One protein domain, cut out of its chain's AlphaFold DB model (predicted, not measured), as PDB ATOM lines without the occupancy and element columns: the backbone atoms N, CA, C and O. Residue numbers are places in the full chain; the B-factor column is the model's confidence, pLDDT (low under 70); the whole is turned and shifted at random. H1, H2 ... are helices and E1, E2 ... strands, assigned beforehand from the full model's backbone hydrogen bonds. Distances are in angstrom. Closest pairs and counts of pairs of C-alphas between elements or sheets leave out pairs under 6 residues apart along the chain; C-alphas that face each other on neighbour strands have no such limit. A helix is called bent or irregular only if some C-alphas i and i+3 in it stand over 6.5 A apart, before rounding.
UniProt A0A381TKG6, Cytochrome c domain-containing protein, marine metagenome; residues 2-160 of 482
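AT A GLANCE: This is residues 2 to 160 of the 482 residues of the protein "Cytochrome c domain-containing protein" of marine metagenome (UniProt A0A381TKG6). The domain is an elongated open frame: the long hairpin E1 and E2 and the helix H4 make two sides, the bent helix H6 spans one end between them, and the small hairpin E3 and E4 makes the other end. H1 crosses H4, with H2 and H5 near it. The printed part has 159 residues, with six named helices and four named strands in the order H1 H2 H3 E1 E2 E3 E4 H4 H5 H6. The class is mixed, helices and strands, with two separate antiparallel sheets of two strands, E1 - E2 and E3 - E4. The whole is only just compact, close to loose, with a radius of gyration of the C-alphas of 17.7 A and spans of 53 by 32 by 29 A.

IN THESE COORDINATES: H1, residues 2 to 9, begins at C-alpha 2 (197.749, 328.987, 293.554). H2 is residues 17 to 23 and H3 residues 39 to 42. E1, residues 50 to 57, is 21.2 A long and bends by 53 degrees at residue 54; E2, residues 61 to 68, is 22.5 A long. E3 is residues 75 to 79 and E4 residues 85 to 91. H4, residues 100 to 115, is 22.0 A long and begins at C-alpha 100 (192.985, 345.617, 288.428). H5, residues 119 to 129, is 15.5 A long. H6, residues 135 to 159, was assigned as one helix by its hydrogen bonds but is bent: C-alphas 144 and 147 are 7.0 A apart. Its arms are H6a, residues 135 to 144, and H6b, residues 147 to 159, which ends at C-alpha 159 (183.730, 335.755, 272.870).

HOW THE PARTS SIT: H1 touches H2, about perpendicular at 74 degrees, closest at the C-alphas of Ile 2 and Ser 17, 6.8 A. H1 touches H4 at 79 degrees, closest at the C-alphas of Tyr 4 and Ala 110, 5.2 A. H4 touches H6b at a steep tilt of 60 degrees, opposite ways, closest at the C-alphas of Ala 112 and Val 153, 6.3 A. The closest C-alphas of E2 and H6a, Pro 62 and Glu 137, are 5.5 A apart. H5 and H6a are near each other; H3 touches no helix. In the hairpin E1 and E2, N 51 and O 67 are 2.8 A apart; in the hairpin E3 and E4, N 78 and O 88 are 3.0 A apart, both within hydrogen-bond range. Every O i to N i+4 pair is within range in H1, H2, H4, H5, H6a and H6b; H3 is too short for one.

THE WHOLE: The C-alphas farthest apart, Glu 81 and Arg 143, are 54.6 A apart. The printed part has no cut. The link from H2 to H3 is long, 15 residues. Residues 37 to 44 have pLDDT under 70; the mean of the printed part is 90.8.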
ATOM      1  N   ILE A   2     196.648 329.848 293.059       93.31
ATOM      2  CA  ILE A   2     197.749 328.987 293.554       93.31
ATOM      3  C   ILE A   2     198.087 327.848 292.583       93.31
ATOM      4  O   ILE A   2     199.232 327.715 292.181       93.31
ATOM      5  N   LEU A   3     197.083 327.084 292.143       92.62
ATOM      6  CA  LEU A   3     197.284 325.961 291.221       92.62
ATOM      7  C   LEU A   3     197.919 326.371 289.883       92.62
ATOM      8  O   LEU A   3     198.745 325.656 289.331       92.62
ATOM      9  N   TYR A   4     197.540 327.542 289.380       94.44
ATOM     10  CA  TYR A   4     198.052 328.089 288.130       94.44
ATOM     11  C   TYR A   4     199.498 328.582 288.277       94.44
ATOM     12  O   TYR A   4     200.330 328.270 287.435       94.44
ATOM     13  N   TYR A   5     199.835 329.264 289.375       95.19
ATOM     14  CA  TYR A   5     201.212 329.707 289.633       95.19
ATOM     15  C   TYR A   5     202.145 328.585 290.105       95.19
ATOM     16  O   TYR A   5     203.349 328.675 289.892       95.19
ATOM     17  N   ASN A   6     201.614 327.503 290.680       94.62
ATOM     18  CA  ASN A   6     202.383 326.279 290.891       94.62
ATOM     19  C   ASN A   6     202.878 325.712 289.555       94.62
ATOM     20  O   ASN A   6     204.049 325.381 289.430       94.62
ATOM     21  N   ASN A   7     202.015 325.671 288.540       93.19
ATOM     22  CA  ASN A   7     202.406 325.219 287.209       93.19
ATOM     23  C   ASN A   7     203.289 326.234 286.462       93.19
ATOM     24  O   ASN A   7     204.287 325.844 285.867       93.19
ATOM     25  N   LYS A   8     202.935 327.524 286.508       93.75
ATOM     26  CA  LYS A   8     203.610 328.596 285.757       93.75
ATOM     27  C   LYS A   8     204.986 328.963 286.323       93.75
ATOM     28  O   LYS A   8     205.882 329.290 285.556       93.75
ATOM     29  N   GLU A   9     205.141 328.952 287.647       95.62
ATOM     30  CA  GLU A   9     206.325 329.487 288.341       95.62
ATOM     31  C   GLU A   9     206.883 328.542 289.423       95.62
ATOM     32  O   GLU A   9     207.810 328.911 290.138       95.62
ATOM     33  N   GLY A  10     206.329 327.336 289.590       95.38
ATOM     34  CA  GLY A  10     206.812 326.377 290.589       95.38
ATOM     35  C   GLY A  10     206.465 326.729 292.041       95.38
ATOM     36  O   GLY A  10     207.048 326.149 292.952       95.38
ATOM     37  N   LEU A  11     205.532 327.660 292.289       94.88
ATOM     38  CA  LEU A  11     205.131 328.026 293.655       94.88
ATOM     39  C   LEU A  11     204.471 326.859 294.399       94.88
ATOM     40  O   LEU A  11     203.712 326.093 293.813       94.88
ATOM     41  N   ASP A  12     204.652 326.776 295.715       93.69
ATOM     42  CA  ASP A  12     204.006 325.740 296.521       93.69
ATOM     43  C   ASP A  12     202.474 325.831 296.483       93.69
ATOM     44  O   ASP A  12     201.886 326.918 296.541       93.69
ATOM     45  N   ILE A  13     201.808 324.671 296.491       92.25
ATOM     46  CA  ILE A  13     200.359 324.577 296.717       92.25
ATOM     47  C   ILE A  13     200.080 324.813 298.209       92.25
ATOM     48  O   ILE A  13     199.931 323.869 298.989       92.25
ATOM     49  N   SER A  14     200.064 326.089 298.596       92.19
ATOM     50  CA  SER A  14     199.889 326.580 299.965       92.19
ATOM     51  C   SER A  14     199.263 327.975 299.964       92.19
ATOM     52  O   SER A  14     199.551 328.787 299.083       92.19
ATOM     53  N   LEU A  15     198.458 328.295 300.985       89.69
ATOM     54  CA  LEU A  15     197.914 329.648 301.170       89.69
ATOM     55  C   LEU A  15     199.016 330.699 301.383       89.69
ATOM     56  O   LEU A  15     198.817 331.861 301.050       89.69
ATOM     57  N   LYS A  16     200.210 330.300 301.847       90.19
ATOM     58  CA  LYS A  16     201.363 331.208 301.991       90.19
ATOM     59  C   LYS A  16     201.804 331.815 300.652       90.19
ATOM     60  O   LYS A  16     202.224 332.973 300.613       90.19
ATOM     61  N   SER A  17     201.631 331.072 299.556       92.75
ATOM     62  CA  SER A  17     201.951 331.514 298.193       92.75
ATOM     63  C   SER A  17     201.045 332.649 297.705       92.75
ATOM     64  O   SER A  17     201.399 333.331 296.745       92.75
ATOM     65  N   LEU A  18     199.894 332.893 298.352       91.31
ATOM     66  CA  LEU A  18     199.007 334.001 297.988       91.31
ATOM     67  C   LEU A  18     199.720 335.344 298.099       91.31
ATOM     68  O   LEU A  18     199.564 336.162 297.202       91.31
ATOM     69  N   SER A  19     200.555 335.543 299.122       92.50
ATOM     70  CA  SER A  19     201.272 336.808 299.294       92.50
ATOM     71  C   SER A  19     202.186 337.138 298.111       92.50
ATOM     72  O   SER A  19     202.130 338.243 297.576       92.50
ATOM     73  N   THR A  20     202.951 336.156 297.631       93.94
ATOM     74  CA  THR A  20     203.796 336.278 296.436       93.94
ATOM     75  C   THR A  20     202.973 336.568 295.182       93.94
ATOM     76  O   THR A  20     203.384 337.369 294.350       93.94
ATOM     77  N   ILE A  21     201.801 335.942 295.043       95.88
ATOM     78  CA  ILE A  21     200.927 336.125 293.879       95.88
ATOM     79  C   ILE A  21     200.266 337.508 293.896       95.88
ATOM     80  O   ILE A  21     200.320 338.223 292.904       95.88
ATOM     81  N   TYR A  22     199.653 337.902 295.012       96.50
ATOM     82  CA  TYR A  22     198.905 339.155 295.128       96.50
ATOM     83  C   TYR A  22     199.808 340.391 295.009       96.50
ATOM     84  O   TYR A  22     199.407 341.367 294.371       96.50
ATOM     85  N   LYS A  23     201.047 340.337 295.526       96.69
ATOM     86  CA  LYS A  23     202.032 341.426 295.374       96.69
ATOM     87  C   LYS A  23     202.324 341.771 293.915       96.69
ATOM     88  O   LYS A  23     202.458 342.948 293.599       96.69
ATOM     89  N   LYS A  24     202.315 340.786 293.005       97.56
ATOM     90  CA  LYS A  24     202.485 341.025 291.557       97.56
ATOM     91  C   LYS A  24     201.460 342.018 291.006       97.56
ATOM     92  O   LYS A  24     201.760 342.718 290.050       97.56
ATOM     93  N   PHE A  25     200.277 342.111 291.615       97.94
ATOM     94  CA  PHE A  25     199.206 343.018 291.196       97.94
ATOM     95  C   PHE A  25     199.131 344.308 292.026       97.94
ATOM     96  O   PHE A  25     198.145 345.028 291.917       97.94
ATOM     97  N   GLY A  26     200.125 344.585 292.876       97.69
ATOM     98  CA  GLY A  26     200.170 345.789 293.713       97.69
ATOM     99  C   GLY A  26     199.322 345.731 294.982       97.69
ATOM    100  O   GLY A  26     199.121 346.755 295.628       97.69
ATOM    101  N   PHE A  27     198.828 344.552 295.367       97.19
ATOM    102  CA  PHE A  27     198.230 344.372 296.687       97.19
ATOM    103  C   PHE A  27     199.303 344.385 297.780       97.19
ATOM    104  O   PHE A  27     200.383 343.809 297.620       97.19
ATOM    105  N   LEU A  28     198.978 345.000 298.917       95.38
ATOM    106  CA  LEU A  28     199.939 345.278 299.980       95.38
ATOM    107  C   LEU A  28     199.825 344.272 301.133       95.38
ATOM    108  O   LEU A  28     198.733 343.872 301.539       95.38
ATOM    109  N   TYR A  29     200.981 343.900 301.682       93.62
ATOM    110  CA  TYR A  29     201.131 343.091 302.895       93.62
ATOM    111  C   TYR A  29     202.023 343.851 303.879       93.62
ATOM    112  O   TYR A  29     203.219 343.550 303.968       93.62
ATOM    113  N   PRO A  30     201.484 344.892 304.533       92.31
ATOM    114  CA  PRO A  30     202.305 345.794 305.317       92.31
ATOM    115  C   PRO A  30     202.725 345.199 306.659       92.31
ATOM    116  O   PRO A  30     202.013 344.392 307.255       92.31
ATOM    117  N   THR A  31     203.871 345.653 307.161       90.56
ATOM    118  CA  THR A  31     204.328 345.398 308.541       90.56
ATOM    119  C   THR A  31     203.590 346.271 309.552       90.56
ATOM    120  O   THR A  31     203.415 345.867 310.703       90.56
ATOM    121  N   LYS A  32     203.155 347.462 309.125       91.19
ATOM    122  CA  LYS A  32     202.460 348.462 309.939       91.19
ATOM    123  C   LYS A  32     201.661 349.414 309.043       91.19
ATOM    124  O   LYS A  32     202.116 349.765 307.958       91.19
ATOM    125  N   ILE A  33     200.497 349.850 309.523       92.94
ATOM    126  CA  ILE A  33     199.780 351.019 308.996       92.94
ATOM    127  C   ILE A  33     200.137 352.182 309.922       92.94
ATOM    128  O   ILE A  33     199.810 352.140 311.105       92.94
ATOM    129  N   GLU A  34     200.897 353.163 309.446       92.88
ATOM    130  CA  GLU A  34     201.574 354.123 310.333       92.88
ATOM    131  C   GLU A  34     200.619 355.050 311.086       92.88
ATOM    132  O   GLU A  34     200.874 355.348 312.252       92.88
ATOM    133  N   ASN A  35     199.516 355.444 310.449       92.06
ATOM    134  CA  ASN A  35     198.496 356.328 311.006       92.06
ATOM    135  C   ASN A  35     197.309 355.586 311.647       92.06
ATOM    136  O   ASN A  35     196.284 356.197 311.934       92.06
ATOM    137  N   VAL A  36     197.425 354.273 311.887       85.50
ATOM    138  CA  VAL A  36     196.382 353.470 312.545       85.50
ATOM    139  C   VAL A  36     196.987 352.634 313.673       85.50
ATOM    140  O   VAL A  36     197.812 351.752 313.451       85.50
ATOM    141  N   TYR A  37     196.535 352.863 314.908       65.38
ATOM    142  CA  TYR A  37     197.116 352.251 316.113       65.38
ATOM    143  C   TYR A  37     196.724 350.777 316.351       65.38
ATOM    144  O   TYR A  37     197.288 350.120 317.228       65.38
ATOM    145  N   SER A  38     195.771 350.223 315.590       65.69
ATOM    146  CA  SER A  38     195.281 348.854 315.806       65.69
ATOM    147  C   SER A  38     196.106 347.795 315.065       65.69
ATOM    148  O   SER A  38     196.060 347.677 313.841       65.69
ATOM    149  N   SER A  39     196.786 346.935 315.825       53.75
ATOM    150  CA  SER A  39     197.565 345.796 315.312       53.75
ATOM    151  C   SER A  39     196.719 344.592 314.868       53.75
ATOM    152  O   SER A  39     197.257 343.626 314.321       53.75
ATOM    153  N   SER A  40     195.396 344.606 315.084       57.78
ATOM    154  CA  SER A  40     194.511 343.485 314.722       57.78
ATOM    155  C   SER A  40     194.292 343.329 313.211       57.78
ATOM    156  O   SER A  40     193.849 342.269 312.776       57.78
ATOM    157  N   ILE A  41     194.649 344.343 312.418       59.81
ATOM    158  CA  ILE A  41     194.375 344.433 310.973       59.81
ATOM    159  C   ILE A  41     195.304 343.527 310.133       59.81
ATOM    160  O   ILE A  41     194.965 343.178 309.008       59.81
ATOM    161  N   LEU A  42     196.450 343.087 310.672       65.12
ATOM    162  CA  LEU A  42     197.531 342.448 309.892       65.12
ATOM    163  C   LEU A  42     197.637 340.918 310.042       65.12
ATOM    164  O   LEU A  42     198.630 340.323 309.635       65.12
ATOM    165  N   LYS A  43     196.655 340.263 310.674       58.50
ATOM    166  CA  LYS A  43     196.769 338.851 311.095       58.50
ATOM    167  C   LYS A  43     196.306 337.809 310.067       58.50
ATOM    168  O   LYS A  43     196.341 336.620 310.382       58.50
ATOM    169  N   ASP A  44     195.868 338.212 308.876       66.56
ATOM    170  CA  ASP A  44     195.366 337.290 307.847       66.56
ATOM    171  C   ASP A  44     196.396 337.051 306.723       66.56
ATOM    172  O   ASP A  44     197.257 337.883 306.455       66.56
ATOM    173  N   ASN A  45     196.289 335.915 306.027       76.50
ATOM    174  CA  ASN A  45     197.075 335.611 304.822       76.50
ATOM    175  C   ASN A  45     196.581 336.386 303.580       76.50
ATOM    176  O   ASN A  45     197.158 336.274 302.492       76.50
ATOM    177  N   MET A  46     195.499 337.151 303.727       87.00
ATOM    178  CA  MET A  46     194.929 337.997 302.684       87.00
ATOM    179  C   MET A  46     195.615 339.365 302.665       87.00
ATOM    180  O   MET A  46     195.997 339.868 303.722       87.00
ATOM    181  N   PRO A  47     195.785 339.979 301.483       91.94
ATOM    182  CA  PRO A  47     196.365 341.307 301.419       91.94
ATOM    183  C   PRO A  47     195.422 342.339 302.031       91.94
ATOM    184  O   PRO A  47     194.197 342.160 302.048       91.94
ATOM    185  N   LEU A  48     196.001 343.460 302.461       92.00
ATOM    186  CA  LEU A  48     195.234 344.602 302.929       92.00
ATOM    187  C   LEU A  48     194.216 345.025 301.863       92.00
ATOM    188  O   LEU A  48     194.533 345.144 300.680       92.00
ATOM    189  N   GLY A  49     192.981 345.246 302.306       91.25
ATOM    190  CA  GLY A  49     191.893 345.679 301.443       91.25
ATOM    191  C   GLY A  49     191.111 344.558 300.774       91.25
ATOM    192  O   GLY A  49     190.057 344.866 300.230       91.25
ATOM    193  N   ILE A  50     191.520 343.287 300.847       91.94
ATOM    194  CA  ILE A  50     190.614 342.191 300.485       91.94
ATOM    195  C   ILE A  50     189.667 341.903 301.649       91.94
ATOM    196  O   ILE A  50     190.087 341.702 302.787       91.94
ATOM    197  N   VAL A  51     188.373 341.862 301.345       88.50
ATOM    198  CA  VAL A  51     187.310 341.482 302.274       88.50
ATOM    199  C   VAL A  51     186.832 340.069 301.959       88.50
ATOM    200  O   VAL A  51     186.742 339.683 300.792       88.50
ATOM    201  N   ARG A  52     186.508 339.300 302.999       87.88
ATOM    202  CA  ARG A  52     185.953 337.946 302.886       87.88
ATOM    203  C   ARG A  52     184.660 337.826 303.681       87.88
ATOM    204  O   ARG A  52     184.504 338.486 304.708       87.88
ATOM    205  N   GLY A  53     183.756 336.972 303.230       87.44
ATOM    206  CA  GLY A  53     182.534 336.673 303.966       87.44
ATOM    207  C   GLY A  53     181.714 335.571 303.315       87.44
ATOM    208  O   GLY A  53     181.865 335.277 302.132       87.44
ATOM    209  N   THR A  54     180.820 334.969 304.091       90.44
ATOM    210  CA  THR A  54     179.912 333.936 303.592       90.44
ATOM    211  C   THR A  54     178.720 334.574 302.891       90.44
ATOM    212  O   THR A  54     178.019 335.406 303.467       90.44
ATOM    213  N   THR A  55     178.457 334.147 301.660       88.62
ATOM    214  CA  THR A  55     177.209 334.427 300.945       88.62
ATOM    215  C   THR A  55     176.426 333.136 300.725       88.62
ATOM    216  O   THR A  55     176.969 332.042 300.863       88.62
ATOM    217  N   TYR A  56     175.138 333.251 300.404       90.12
ATOM    218  CA  TYR A  56     174.232 332.111 300.291       90.12
ATOM    219  C   TYR A  56     173.562 332.077 298.921       90.12
ATOM    220  O   TYR A  56     172.727 332.921 298.591       90.12
ATOM    221  N   LEU A  57     173.875 331.052 298.128       87.31
ATOM    222  CA  LEU A  57     173.155 330.781 296.891       87.31
ATOM    223  C   LEU A  57     171.723 330.338 297.233       87.31
ATOM    224  O   LEU A  57     171.515 329.424 298.036       87.31
ATOM    225  N   ALA A  58     170.741 331.021 296.636       86.56
ATOM    226  CA  ALA A  58     169.312 330.854 296.925       86.56
ATOM    227  C   ALA A  58     168.945 330.991 298.422       86.56
ATOM    228  O   ALA A  58     167.943 330.438 298.860       86.56
ATOM    229  N   GLY A  59     169.767 331.692 299.217       88.44
ATOM    230  CA  GLY A  59     169.552 331.869 300.659       88.44
ATOM    231  C   GLY A  59     169.824 330.628 301.520       88.44
ATOM    232  O   GLY A  59     169.608 330.683 302.725       88.44
ATOM    233  N   ILE A  60     170.296 329.522 300.932       90.31
ATOM    234  CA  ILE A  60     170.441 328.229 301.626       90.31
ATOM    235  C   ILE A  60     171.876 327.707 301.548       90.31
ATOM    236  O   ILE A  60     172.410 327.203 302.531       90.31
ATOM    237  N   PHE A  61     172.510 327.805 300.380       93.25
ATOM    238  CA  PHE A  61     173.775 327.126 300.114       93.25
ATOM    239  C   PHE A  61     174.961 328.072 300.346       93.25
ATOM    240  O   PHE A  61     175.172 328.966 299.522       93.25
ATOM    241  N   PRO A  62     175.733 327.909 301.438       92.44
ATOM    242  CA  PRO A  62     176.833 328.797 301.769       92.44
ATOM    243  C   PRO A  62     177.978 328.650 300.770       92.44
ATOM    244  O   PRO A  62     178.269 327.549 300.285       92.44
ATOM    245  N   VAL A  63     178.639 329.769 300.512       90.62
ATOM    246  CA  VAL A  63     179.925 329.849 299.829       90.62
ATOM    247  C   VAL A  63     180.692 331.053 300.365       90.62
ATOM    248  O   VAL A  63     180.148 332.158 300.451       90.62
ATOM    249  N   GLU A  64     181.950 330.856 300.740       89.56
ATOM    250  CA  GLU A  64     182.843 331.970 301.032       89.56
ATOM    251  C   GLU A  64     183.147 332.760 299.747       89.56
ATOM    252  O   GLU A  64     183.564 332.219 298.720       89.56
ATOM    253  N   GLY A  65     182.905 334.067 299.801       88.00
ATOM    254  CA  GLY A  65     183.246 335.020 298.758       88.00
ATOM    255  C   GLY A  65     184.364 335.947 299.212       88.00
ATOM    256  O   GLY A  65     184.431 336.337 300.379       88.00
ATOM    257  N   ILE A  66     185.208 336.343 298.262       89.75
ATOM    258  CA  ILE A  66     186.197 337.406 298.442       89.75
ATOM    259  C   ILE A  66     185.872 338.579 297.527       89.75
ATOM    260  O   ILE A  66     185.382 338.391 296.411       89.75
ATOM    261  N   ASN A  67     186.157 339.790 297.986       91.00
ATOM    262  CA  ASN A  67     186.019 340.999 297.190       91.00
ATOM    263  C   ASN A  67     187.083 342.025 297.582       91.00
ATOM    264  O   ASN A  67     187.798 341.855 298.568       91.00
ATOM    265  N   VAL A  68     187.185 343.098 296.813       92.25
ATOM    266  CA  VAL A  68     188.007 344.255 297.158       92.25
ATOM    267  C   VAL A  68     187.190 345.216 298.022       92.25
ATOM    268  O   VAL A  68     185.996 345.413 297.812       92.25
ATOM    269  N   GLY A  69     187.834 345.796 299.021       92.44
ATOM    270  CA  GLY A  69     187.349 346.905 299.833       92.44
ATOM    271  C   GLY A  69     188.164 348.170 299.572       92.44
ATOM    272  O   GLY A  69     189.198 348.129 298.898       92.44
ATOM    273  N   CYS A  70     187.719 349.292 300.144       93.88
ATOM    274  CA  CYS A  70     188.281 350.627 299.902       93.88
ATOM    275  C   CYS A  70     189.803 350.682 300.096       93.88
ATOM    276  O   CYS A  70     190.503 351.315 299.309       93.88
ATOM    277  N   ALA A  71     190.318 349.958 301.093       94.31
ATOM    278  CA  ALA A  71     191.739 349.928 301.415       94.31
ATOM    279  C   ALA A  71     192.629 349.279 300.338       94.31
ATOM    280  O   ALA A  71     193.836 349.481 300.365       94.31
ATOM    281  N   SER A  72     192.066 348.546 299.367       95.62
ATOM    282  CA  SER A  72     192.853 348.050 298.221       95.62
ATOM    283  C   SER A  72     193.374 349.205 297.359       95.62
ATOM    284  O   SER A  72     194.454 349.106 296.780       95.62
ATOM    285  N   CYS A  73     192.593 350.289 297.283       97.12
ATOM    286  CA  CYS A  73     192.883 351.477 296.483       97.12
ATOM    287  C   CYS A  73     193.386 352.640 297.343       97.12
ATOM    288  O   CYS A  73     194.300 353.338 296.935       97.12
ATOM    289  N   HIS A  74     192.797 352.853 298.520       97.00
ATOM    290  CA  HIS A  74     193.037 354.027 299.369       97.00
ATOM    291  C   HIS A  74     193.962 353.740 300.560       97.00
ATOM    292  O   HIS A  74     193.818 354.340 301.623       97.00
ATOM    293  N   VAL A  75     194.873 352.776 300.417       96.88
ATOM    294  CA  VAL A  75     196.017 352.629 301.321       96.88
ATOM    295  C   VAL A  75     197.269 352.439 300.477       96.88
ATOM    296  O   VAL A  75     197.376 351.455 299.747       96.88
ATOM    297  N   GLY A  76     198.196 353.386 300.572       96.94
ATOM    298  CA  GLY A  76     199.407 353.445 299.759       96.94
ATOM    299  C   GLY A  76     200.663 353.047 300.525       96.94
ATOM    300  O   GLY A  76     200.713 353.143 301.749       96.94
ATOM    301  N   THR A  77     201.687 352.613 299.791       96.88
ATOM    302  CA  THR A  77     203.032 352.378 300.338       96.88
ATOM    303  C   THR A  77     203.638 353.693 300.822       96.88
ATOM    304  O   THR A  77     203.554 354.708 300.134       96.88
ATOM    305  N   SER A  78     204.256 353.674 301.999       97.00
ATOM    306  CA  SER A  78     205.070 354.793 302.470       97.00
ATOM    307  C   SER A  78     206.432 354.777 301.782       97.00
ATOM    308  O   SER A  78     206.904 353.719 301.375       97.00
ATOM    309  N   TYR A  79     207.088 355.929 301.681       97.81
ATOM    310  CA  TYR A  79     208.417 356.051 301.082       97.81
ATOM    311  C   TYR A  79     209.410 356.640 302.085       97.81
ATOM    312  O   TYR A  79     209.021 357.422 302.956       97.81
ATOM    313  N   GLY A  80     210.674 356.223 301.989       96.88
ATOM    314  CA  GLY A  80     211.778 356.762 302.785       96.88
ATOM    315  C   GLY A  80     212.237 358.142 302.308       96.88
ATOM    316  O   GLY A  80     211.747 358.665 301.307       96.88
ATOM    317  N   GLU A  81     213.211 358.735 303.003       96.38
ATOM    318  CA  GLU A  81     213.834 360.011 302.597       96.38
ATOM    319  C   GLU A  81     214.581 359.906 301.250       96.38
ATOM    320  O   GLU A  81     214.818 360.911 300.589       96.38
ATOM    321  N   ASP A  82     214.923 358.684 300.837       94.69
ATOM    322  CA  ASP A  82     215.610 358.329 299.591       94.69
ATOM    323  C   ASP A  82     214.655 357.977 298.435       94.69
ATOM    324  O   ASP A  82     215.102 357.563 297.365       94.69
ATOM    325  N   GLY A  83     213.341 358.093 298.647       96.94
ATOM    326  CA  GLY A  83     212.328 357.739 297.654       96.94
ATOM    327  C   GLY A  83     212.108 356.233 297.480       96.94
ATOM    328  O   GLY A  83     211.300 355.835 296.636       96.94
ATOM    329  N   LEU A  84     212.761 355.366 298.264       97.81
ATOM    330  CA  LEU A  84     212.511 353.925 298.210       97.81
ATOM    331  C   LEU A  84     211.206 353.555 298.934       97.81
ATOM    332  O   LEU A  84     210.897 354.114 299.991       97.81
ATOM    333  N   PRO A  85     210.431 352.588 298.406       97.38
ATOM    334  CA  PRO A  85     209.213 352.127 299.056       97.38
ATOM    335  C   PRO A  85     209.530 351.365 300.349       97.38
ATOM    336  O   PRO A  85     210.363 350.455 300.380       97.38
ATOM    337  N   ALA A  86     208.812 351.704 301.412       95.50
ATOM    338  CA  ALA A  86     208.862 351.046 302.707       95.50
ATOM    339  C   ALA A  86     207.889 349.850 302.776       95.50
ATOM    340  O   ALA A  86     207.040 349.645 301.902       95.50
ATOM    341  N   LYS A  87     208.003 349.036 303.836       92.75
ATOM    342  CA  LYS A  87     207.036 347.950 304.122       92.75
ATOM    343  C   LYS A  87     205.796 348.464 304.853       92.75
ATOM    344  O   LYS A  87     204.794 347.758 304.966       92.75
ATOM    345  N   GLU A  88     205.899 349.669 305.374       95.12
ATOM    346  CA  GLU A  88     204.867 350.445 306.018       95.12
ATOM    347  C   GLU A  88     203.941 351.083 304.978       95.12
ATOM    348  O   GLU A  88     204.321 351.331 303.830       95.12
ATOM    349  N   VAL A  89     202.705 351.342 305.390       96.25
ATOM    350  CA  VAL A  89     201.687 351.981 304.550       96.25
ATOM    351  C   VAL A  89     200.991 353.112 305.294       96.25
ATOM    352  O   VAL A  89     200.957 353.129 306.530       96.25
ATOM    353  N   TRP A  90     200.367 354.008 304.532       96.38
ATOM    354  CA  TRP A  90     199.567 355.118 305.040       96.38
ATOM    355  C   TRP A  90     198.110 354.971 304.596       96.38
ATOM    356  O   TRP A  90     197.813 354.929 303.398       96.38
ATOM    357  N   ALA A  91     197.184 354.844 305.550       95.19
ATOM    358  CA  ALA A  91     195.768 354.701 305.229       95.19
ATOM    359  C   ALA A  91     195.159 356.050 304.844       95.19
ATOM    360  O   ALA A  91     195.266 356.987 305.619       95.19
ATOM    361  N   GLY A  92     194.515 356.134 303.678       95.75
ATOM    362  CA  GLY A  92     194.019 357.374 303.067       95.75
ATOM    363  C   GLY A  92     194.836 357.813 301.847       95.75
ATOM    364  O   GLY A  92     194.273 358.403 300.923       95.75
ATOM    365  N   GLN A  93     196.112 357.416 301.794       96.94
ATOM    366  CA  GLN A  93     197.000 357.621 300.650       96.94
ATOM    367  C   GLN A  93     196.633 356.664 299.504       96.94
ATOM    368  O   GLN A  93     196.255 355.516 299.764       96.94
ATOM    369  N   PRO A  94     196.760 357.061 298.226       97.69
ATOM    370  CA  PRO A  94     196.471 356.161 297.119       97.69
ATOM    371  C   PRO A  94     197.497 355.032 296.980       97.69
ATOM    372  O   PRO A  94     198.708 355.219 297.107       97.69
ATOM    373  N   ASN A  95     197.009 353.847 296.624       98.38
ATOM    374  CA  ASN A  95     197.826 352.757 296.120       98.38
ATOM    375  C   ASN A  95     198.096 352.981 294.629       98.38
ATOM    376  O   ASN A  95     197.331 352.536 293.777       98.38
ATOM    377  N   THR A  96     199.206 353.632 294.296       97.81
ATOM    378  CA  THR A  96     199.605 353.910 292.902       97.81
ATOM    379  C   THR A  96     200.064 352.659 292.136       97.81
ATOM    380  O   THR A  96     200.413 352.730 290.960       97.81
ATOM    381  N   SER A  97     200.066 351.488 292.785       98.12
ATOM    382  CA  SER A  97     200.566 350.231 292.224       98.12
ATOM    383  C   SER A  97     199.503 349.144 292.054       98.12
ATOM    384  O   SER A  97     199.772 348.170 291.347       98.12
ATOM    385  N   ILE A  98     198.308 349.290 292.647       98.19
ATOM    386  CA  ILE A  98     197.204 348.331 292.474       98.19
ATOM    387  C   ILE A  98     196.800 348.256 291.002       98.19
ATOM    388  O   ILE A  98     196.481 349.272 290.393       98.19
ATOM    389  N   ASN A  99     196.811 347.059 290.418       98.31
ATOM    390  CA  ASN A  99     196.571 346.851 288.993       98.31
ATOM    391  C   ASN A  99     195.405 345.880 288.767       98.31
ATOM    392  O   ASN A  99     195.588 344.662 288.684       98.31
ATOM    393  N   PHE A 100     194.188 346.425 288.648       96.94
ATOM    394  CA  PHE A 100     192.985 345.617 288.428       96.94
ATOM    395  C   PHE A 100     192.928 344.964 287.051       96.94
ATOM    396  O   PHE A 100     192.385 343.867 286.934       96.94
ATOM    397  N   GLU A 101     193.503 345.590 286.021       97.50
ATOM    398  CA  GLU A 101     193.572 344.995 284.685       97.50
ATOM    399  C   GLU A 101     194.384 343.699 284.727       97.50
ATOM    400  O   GLU A 101     193.886 342.637 284.348       97.50
ATOM    401  N   LEU A 102     195.599 343.747 285.274       97.69
ATOM    402  CA  LEU A 102     196.440 342.559 285.395       97.69
ATOM    403  C   LEU A 102     195.816 341.520 286.338       97.69
ATOM    404  O   LEU A 102     195.756 340.339 285.991       97.69
ATOM    405  N   TYR A 103     195.298 341.953 287.493       97.25
ATOM    406  CA  TYR A 103     194.664 341.068 288.472       97.25
ATOM    407  C   TYR A 103     193.486 340.290 287.878       97.25
ATOM    408  O   TYR A 103     193.441 339.064 287.982       97.25
ATOM    409  N   LEU A 104     192.541 340.977 287.230       96.44
ATOM    410  CA  LEU A 104     191.339 340.343 286.693       96.44
ATOM    411  C   LEU A 104     191.678 339.375 285.553       96.44
ATOM    412  O   LEU A 104     191.126 338.271 285.511       96.44
ATOM    413  N   ASN A 105     192.583 339.752 284.644       97.38
ATOM    414  CA  ASN A 105     192.991 338.870 283.548       97.38
ATOM    415  C   ASN A 105     193.725 337.624 284.066       97.38
ATOM    416  O   ASN A 105     193.410 336.513 283.638       97.38
ATOM    417  N   GLU A 106     194.636 337.761 285.033       96.75
ATOM    418  CA  GLU A 106     195.325 336.601 285.612       96.75
ATOM    419  C   GLU A 106     194.383 335.731 286.455       96.75
ATOM    420  O   GLU A 106     194.474 334.504 286.408       96.75
ATOM    421  N   MET A 107     193.401 336.318 287.150       95.25
ATOM    422  CA  MET A 107     192.328 335.546 287.784       95.25
ATOM    423  C   MET A 107     191.524 334.735 286.767       95.25
ATOM    424  O   MET A 107     191.243 333.559 287.013       95.25
ATOM    425  N   PHE A 108     191.155 335.338 285.634       96.94
ATOM    426  CA  PHE A 108     190.431 334.660 284.561       96.94
ATOM    427  C   PHE A 108     191.244 333.504 283.971       96.94
ATOM    428  O   PHE A 108     190.733 332.385 283.881       96.94
ATOM    429  N   ASN A 109     192.521 333.737 283.660       96.19
ATOM    430  CA  ASN A 109     193.429 332.713 283.141       96.19
ATOM    431  C   ASN A 109     193.626 331.577 284.145       96.19
ATOM    432  O   ASN A 109     193.510 330.403 283.794       96.19
ATOM    433  N   ALA A 110     193.843 331.908 285.418       95.12
ATOM    434  CA  ALA A 110     193.980 330.914 286.467       95.12
ATOM    435  C   ALA A 110     192.693 330.109 286.672       95.12
ATOM    436  O   ALA A 110     192.769 328.912 286.956       95.12
ATOM    437  N   MET A 111     191.521 330.734 286.537       93.19
ATOM    438  CA  MET A 111     190.232 330.047 286.601       93.19
ATOM    439  C   MET A 111     190.075 329.082 285.420       93.19
ATOM    440  O   MET A 111     189.782 327.907 285.631       93.19
ATOM    441  N   ALA A 112     190.340 329.544 284.196       94.25
ATOM    442  CA  ALA A 112     190.302 328.713 282.995       94.25
ATOM    443  C   ALA A 112     191.265 327.522 283.084       94.25
ATOM    444  O   ALA A 112     190.865 326.386 282.836       94.25
ATOM    445  N   TYR A 113     192.503 327.765 283.520       93.62
ATOM    446  CA  TYR A 113     193.488 326.718 283.766       93.62
ATOM    447  C   TYR A 113     192.983 325.701 284.793       93.62
ATOM    448  O   TYR A 113     193.027 324.500 284.536       93.62
ATOM    449  N   SER A 114     192.468 326.175 285.935       90.56
ATOM    450  CA  SER A 114     192.041 325.314 287.046       90.56
ATOM    451  C   SER A 114     190.843 324.432 286.676       90.56
ATOM    452  O   SER A 114     190.797 323.275 287.072       90.56
ATOM    453  N   LEU A 115     189.894 324.948 285.886       88.00
ATOM    454  CA  LEU A 115     188.696 324.214 285.448       88.00
ATOM    455  C   LEU A 115     188.962 323.188 284.336       88.00
ATOM    456  O   LEU A 115     188.106 322.335 284.073       88.00
ATOM    457  N   ASN A 116     190.118 323.293 283.679       87.88
ATOM    458  CA  ASN A 116     190.594 322.335 282.686       87.88
ATOM    459  C   ASN A 116     191.461 321.228 283.295       87.88
ATOM    460  O   ASN A 116     191.796 320.279 282.590       87.88
ATOM    461  N   GLN A 117     191.820 321.330 284.577       87.62
ATOM    462  CA  GLN A 117     192.540 320.263 285.258       87.62
ATOM    463  C   GLN A 117     191.656 319.037 285.473       87.62
ATOM    464  O   GLN A 117     190.424 319.135 285.519       87.62
ATOM    465  N   ASP A 118     192.307 317.887 285.655       81.25
ATOM    466  CA  ASP A 118     191.621 316.673 286.074       81.25
ATOM    467  C   ASP A 118     190.779 316.926 287.339       81.25
ATOM    468  O   ASP A 118     191.182 317.634 288.269       81.25
ATOM    469  N   SER A 119     189.569 316.363 287.355       77.56
ATOM    470  CA  SER A 119     188.583 316.665 288.393       77.56
ATOM    471  C   SER A 119     189.004 316.165 289.775       77.56
ATOM    472  O   SER A 119     188.602 316.752 290.783       77.56
ATOM    473  N   GLU A 120     189.804 315.101 289.839       74.56
ATOM    474  CA  GLU A 120     190.347 314.558 291.077       74.56
ATOM    475  C   GLU A 120     191.494 315.437 291.577       74.56
ATOM    476  O   GLU A 120     191.499 315.850 292.738       74.56
ATOM    477  N   PHE A 121     192.395 315.848 290.681       79.00
ATOM    478  CA  PHE A 121     193.475 316.781 291.008       79.00
ATOM    479  C   PHE A 121     192.955 318.131 291.532       79.00
ATOM    480  O   PHE A 121     193.441 318.652 292.544       79.00
ATOM    481  N   PHE A 122     191.923 318.684 290.892       78.19
ATOM    482  CA  PHE A 122     191.295 319.933 291.322       78.19
ATOM    483  C   PHE A 122     190.655 319.806 292.712       78.19
ATOM    484  O   PHE A 122     190.893 320.645 293.585       78.19
ATOM    485  N   LYS A 123     189.902 318.726 292.961       76.81
ATOM    486  CA  LYS A 123     189.294 318.457 294.277       76.81
ATOM    487  C   LYS A 123     190.347 318.270 295.365       76.81
ATOM    488  O   LYS A 123     190.209 318.848 296.440       76.81
ATOM    489  N   ASN A 124     191.412 317.520 295.083       83.06
ATOM    490  CA  ASN A 124     192.511 317.305 296.024       83.06
ATOM    491  C   ASN A 124     193.206 318.621 296.381       83.06
ATOM    492  O   ASN A 124     193.506 318.866 297.549       83.06
ATOM    493  N   THR A 125     193.379 319.510 295.403       87.44
ATOM    494  CA  THR A 125     193.933 320.849 295.630       87.44
ATOM    495  C   THR A 125     193.031 321.691 296.536       87.44
ATOM    496  O   THR A 125     193.526 322.273 297.500       87.44
ATOM    497  N   ILE A 126     191.716 321.730 296.285       86.81
ATOM    498  CA  ILE A 126     190.764 322.447 297.154       86.81
ATOM    499  C   ILE A 126     190.802 321.880 298.574       86.81
ATOM    500  O   ILE A 126     190.908 322.644 299.527       86.81
ATOM    501  N   ASN A 127     190.766 320.555 298.722       85.88
ATOM    502  CA  ASN A 127     190.778 319.906 300.031       85.88
ATOM    503  C   ASN A 127     192.071 320.191 300.808       85.88
ATOM    504  O   ASN A 127     192.014 320.393 302.017       85.88
ATOM    505  N   LYS A 128     193.216 320.245 300.117       89.50
ATOM    506  CA  LYS A 128     194.511 320.596 300.714       89.50
ATOM    507  C   LYS A 128     194.570 322.058 301.160       89.50
ATOM    508  O   LYS A 128     195.140 322.348 302.206       89.50
ATOM    509  N   LEU A 129     194.032 322.976 300.358       90.38
ATOM    510  CA  LEU A 129     194.075 324.412 300.648       90.38
ATOM    511  C   LEU A 129     193.036 324.838 301.692       90.38
ATOM    512  O   LEU A 129     193.292 325.765 302.453       90.38
ATOM    513  N   PHE A 130     191.894 324.154 301.733       89.94
ATOM    514  CA  PHE A 130     190.755 324.475 302.590       89.94
ATOM    515  C   PHE A 130     190.259 323.216 303.327       89.94
ATOM    516  O   PHE A 130     189.158 322.718 303.059       89.94
ATOM    517  N   PRO A 131     191.066 322.658 304.252       90.50
ATOM    518  CA  PRO A 131     190.692 321.455 304.996       90.50
ATOM    519  C   PRO A 131     189.457 321.679 305.879       90.50
ATOM    520  O   PRO A 131     188.654 320.763 306.016       90.50
ATOM    521  N   GLU A 132     189.240 322.906 306.357       90.62
ATOM    522  CA  GLU A 132     188.122 323.285 307.236       90.62
ATOM    523  C   GLU A 132     186.792 323.542 306.501       90.62
ATOM    524  O   GLU A 132     185.778 323.839 307.128       90.62
ATOM    525  N   MET A 133     186.761 323.437 305.166       91.12
ATOM    526  CA  MET A 133     185.550 323.696 304.381       91.12
ATOM    527  C   MET A 133     184.418 322.732 304.769       91.12
ATOM    528  O   MET A 133     184.595 321.504 304.768       91.12
ATOM    529  N   SER A 134     183.233 323.273 305.057       91.94
ATOM    530  CA  SER A 134     182.085 322.462 305.480       91.94
ATOM    531  C   SER A 134     181.613 321.504 304.376       91.94
ATOM    532  O   SER A 134     181.802 321.755 303.183       91.94
ATOM    533  N   LEU A 135     180.949 320.402 304.748       91.44
ATOM    534  CA  LEU A 135     180.377 319.466 303.767       91.44
ATOM    535  C   LEU A 135     179.361 320.150 302.842       91.44
ATOM    536  O   LEU A 135     179.329 319.867 301.643       91.44
ATOM    537  N   LEU A 136     178.555 321.061 303.393       92.31
ATOM    538  CA  LEU A 136     177.550 321.789 302.629       92.31
ATOM    539  C   LEU A 136     178.198 322.769 301.645       92.31
ATOM    540  O   LEU A 136     177.798 322.815 300.490       92.31
ATOM    541  N   GLU A 137     179.245 323.485 302.051       91.31
ATOM    542  CA  GLU A 137     179.999 324.369 301.157       91.31
ATOM    543  C   GLU A 137     180.737 323.593 300.055       91.31
ATOM    544  O   GLU A 137     180.668 323.961 298.878       91.31
ATOM    545  N   ARG A 138     181.355 322.448 300.389       90.12
ATOM    546  CA  ARG A 138     181.934 321.536 299.384       90.12
ATOM    547  C   ARG A 138     180.884 321.081 298.379       90.12
ATOM    548  O   ARG A 138     181.184 320.979 297.187       90.12
ATOM    549  N   PHE A 139     179.668 320.787 298.837       90.81
ATOM    550  CA  PHE A 139     178.554 320.456 297.956       90.81
ATOM    551  C   PHE A 139     178.181 321.649 297.065       90.81
ATOM    552  O   PHE A 139     178.103 321.476 295.847       90.81
ATOM    553  N   THR A 140     178.034 322.851 297.634       91.81
ATOM    554  CA  THR A 140     177.739 324.087 296.892       91.81
ATOM    555  C   THR A 140     178.736 324.298 295.754       91.81
ATOM    556  O   THR A 140     178.340 324.424 294.594       91.81
ATOM    557  N   ILE A 141     180.038 324.261 296.053       88.50
ATOM    558  CA  ILE A 141     181.095 324.481 295.062       88.50
ATOM    559  C   ILE A 141     181.046 323.405 293.973       88.50
ATOM    560  O   ILE A 141     180.938 323.725 292.789       88.50
ATOM    561  N   ASN A 142     181.074 322.126 294.358       86.06
ATOM    562  CA  ASN A 142     181.228 321.025 293.407       86.06
ATOM    563  C   ASN A 142     179.981 320.759 292.557       86.06
ATOM    564  O   ASN A 142     180.106 320.318 291.414       86.06
ATOM    565  N   ARG A 143     178.781 320.951 293.115       87.69
ATOM    566  CA  ARG A 143     177.524 320.562 292.459       87.69
ATOM    567  C   ARG A 143     176.747 321.742 291.904       87.69
ATOM    568  O   ARG A 143     176.129 321.587 290.856       87.69
ATOM    569  N   LEU A 144     176.786 322.895 292.571       91.06
ATOM    570  CA  LEU A 144     175.961 324.043 292.194       91.06
ATOM    571  C   LEU A 144     176.743 325.092 291.402       91.06
ATOM    572  O   LEU A 144     176.201 325.650 290.454       91.06
ATOM    573  N   LEU A 145     178.012 325.344 291.742       89.31
ATOM    574  CA  LEU A 145     178.783 326.444 291.149       89.31
ATOM    575  C   LEU A 145     179.716 326.019 290.012       89.31
ATOM    576  O   LEU A 145     179.828 326.740 289.020       89.31
ATOM    577  N   LEU A 146     180.362 324.852 290.110       88.56
ATOM    578  CA  LEU A 146     181.425 324.460 289.177       88.56
ATOM    579  C   LEU A 146     180.970 324.445 287.709       88.56
ATOM    580  O   LEU A 146     181.646 325.002 286.845       88.56
ATOM    581  N   ASN A 147     179.809 323.851 287.420       89.88
ATOM    582  CA  ASN A 147     179.286 323.744 286.054       89.88
ATOM    583  C   ASN A 147     178.880 325.109 285.462       89.88
ATOM    584  O   ASN A 147     179.332 325.420 284.355       89.88
ATOM    585  N   PRO A 148     178.087 325.954 286.156       93.06
ATOM    586  CA  PRO A 148     177.818 327.317 285.696       93.06
ATOM    587  C   PRO A 148     179.081 328.154 285.480       93.06
ATOM    588  O   PRO A 148     179.188 328.827 284.455       93.06
ATOM    589  N   ILE A 149     180.055 328.078 286.396       92.12
ATOM    590  CA  ILE A 149     181.330 328.794 286.264       92.12
ATOM    591  C   ILE A 149     182.081 328.298 285.026       92.12
ATOM    592  O   ILE A 149     182.482 329.113 284.198       92.12
ATOM    593  N   LYS A 150     182.215 326.979 284.837       92.75
ATOM    594  CA  LYS A 150     182.876 326.396 283.660       92.75
ATOM    595  C   LYS A 150     182.227 326.844 282.358       92.75
ATOM    596  O   LYS A 150     182.929 327.286 281.451       92.75
ATOM    597  N   LYS A 151     180.894 326.801 282.278       94.62
ATOM    598  CA  LYS A 151     180.158 327.305 281.113       94.62
ATOM    599  C   LYS A 151     180.467 328.783 280.865       94.62
ATOM    600  O   LYS A 151     180.801 329.153 279.746       94.62
ATOM    601  N   ARG A 152     180.427 329.612 281.913       94.88
ATOM    602  CA  ARG A 152     180.702 331.049 281.806       94.88
ATOM    603  C   ARG A 152     182.124 331.339 281.328       94.88
ATOM    604  O   ARG A 152     182.294 332.213 280.483       94.88
ATOM    605  N   VAL A 153     183.123 330.627 281.848       95.19
ATOM    606  CA  VAL A 153     184.525 330.765 281.428       95.19
ATOM    607  C   VAL A 153     184.683 330.388 279.957       95.19
ATOM    608  O   VAL A 153     185.247 331.174 279.204       95.19
ATOM    609  N   VAL A 154     184.116 329.259 279.520       95.12
ATOM    610  CA  VAL A 154     184.161 328.838 278.107       95.12
ATOM    611  C   VAL A 154     183.476 329.861 277.197       95.12
ATOM    612  O   VAL A 154     184.008 330.198 276.141       95.12
ATOM    613  N   ASP A 155     182.319 330.388 277.602       95.25
ATOM    614  CA  ASP A 155     181.611 331.418 276.838       95.25
ATOM    615  C   ASP A 155     182.449 332.703 276.721       95.25
ATOM    616  O   ASP A 155     182.493 333.320 275.656       95.25
ATOM    617  N   LEU A 156     183.146 333.102 277.791       96.31
ATOM    618  CA  LEU A 156     184.057 334.249 277.779       96.31
ATOM    619  C   LEU A 156     185.268 334.008 276.876       96.31
ATOM    620  O   LEU A 156     185.559 334.866 276.049       96.31
ATOM    621  N   GLN A 157     185.918 332.841 276.963       95.62
ATOM    622  CA  GLN A 157     187.040 332.460 276.089       95.62
ATOM    623  C   GLN A 157     186.662 332.508 274.605       95.62
ATOM    624  O   GLN A 157     187.442 332.978 273.785       95.62
ATOM    625  N   LYS A 158     185.440 332.077 274.262       95.25
ATOM    626  CA  LYS A 158     184.926 332.094 272.884       95.25
ATOM    627  C   LYS A 158     184.533 333.478 272.368       95.25
ATOM    628  O   LYS A 158     184.398 333.636 271.160       95.25
ATOM    629  N   THR A 159     184.262 334.437 273.253       95.19
ATOM    630  CA  THR A 159     183.730 335.755 272.870       95.19
ATOM    631  C   THR A 159     184.787 336.845 272.973       95.19
ATOM    632  O   THR A 159     185.238 337.354 271.957       95.19
ATOM    633  N   ILE A 160     185.189 337.197 274.193       95.75
ATOM    634  CA  ILE A 160     186.104 338.318 274.456       95.75
ATOM    635  C   ILE A 160     187.482 337.875 274.958       95.75
ATOM    636  O   ILE A 160     188.388 338.696 275.037       95.75
TER     637      ILE A 160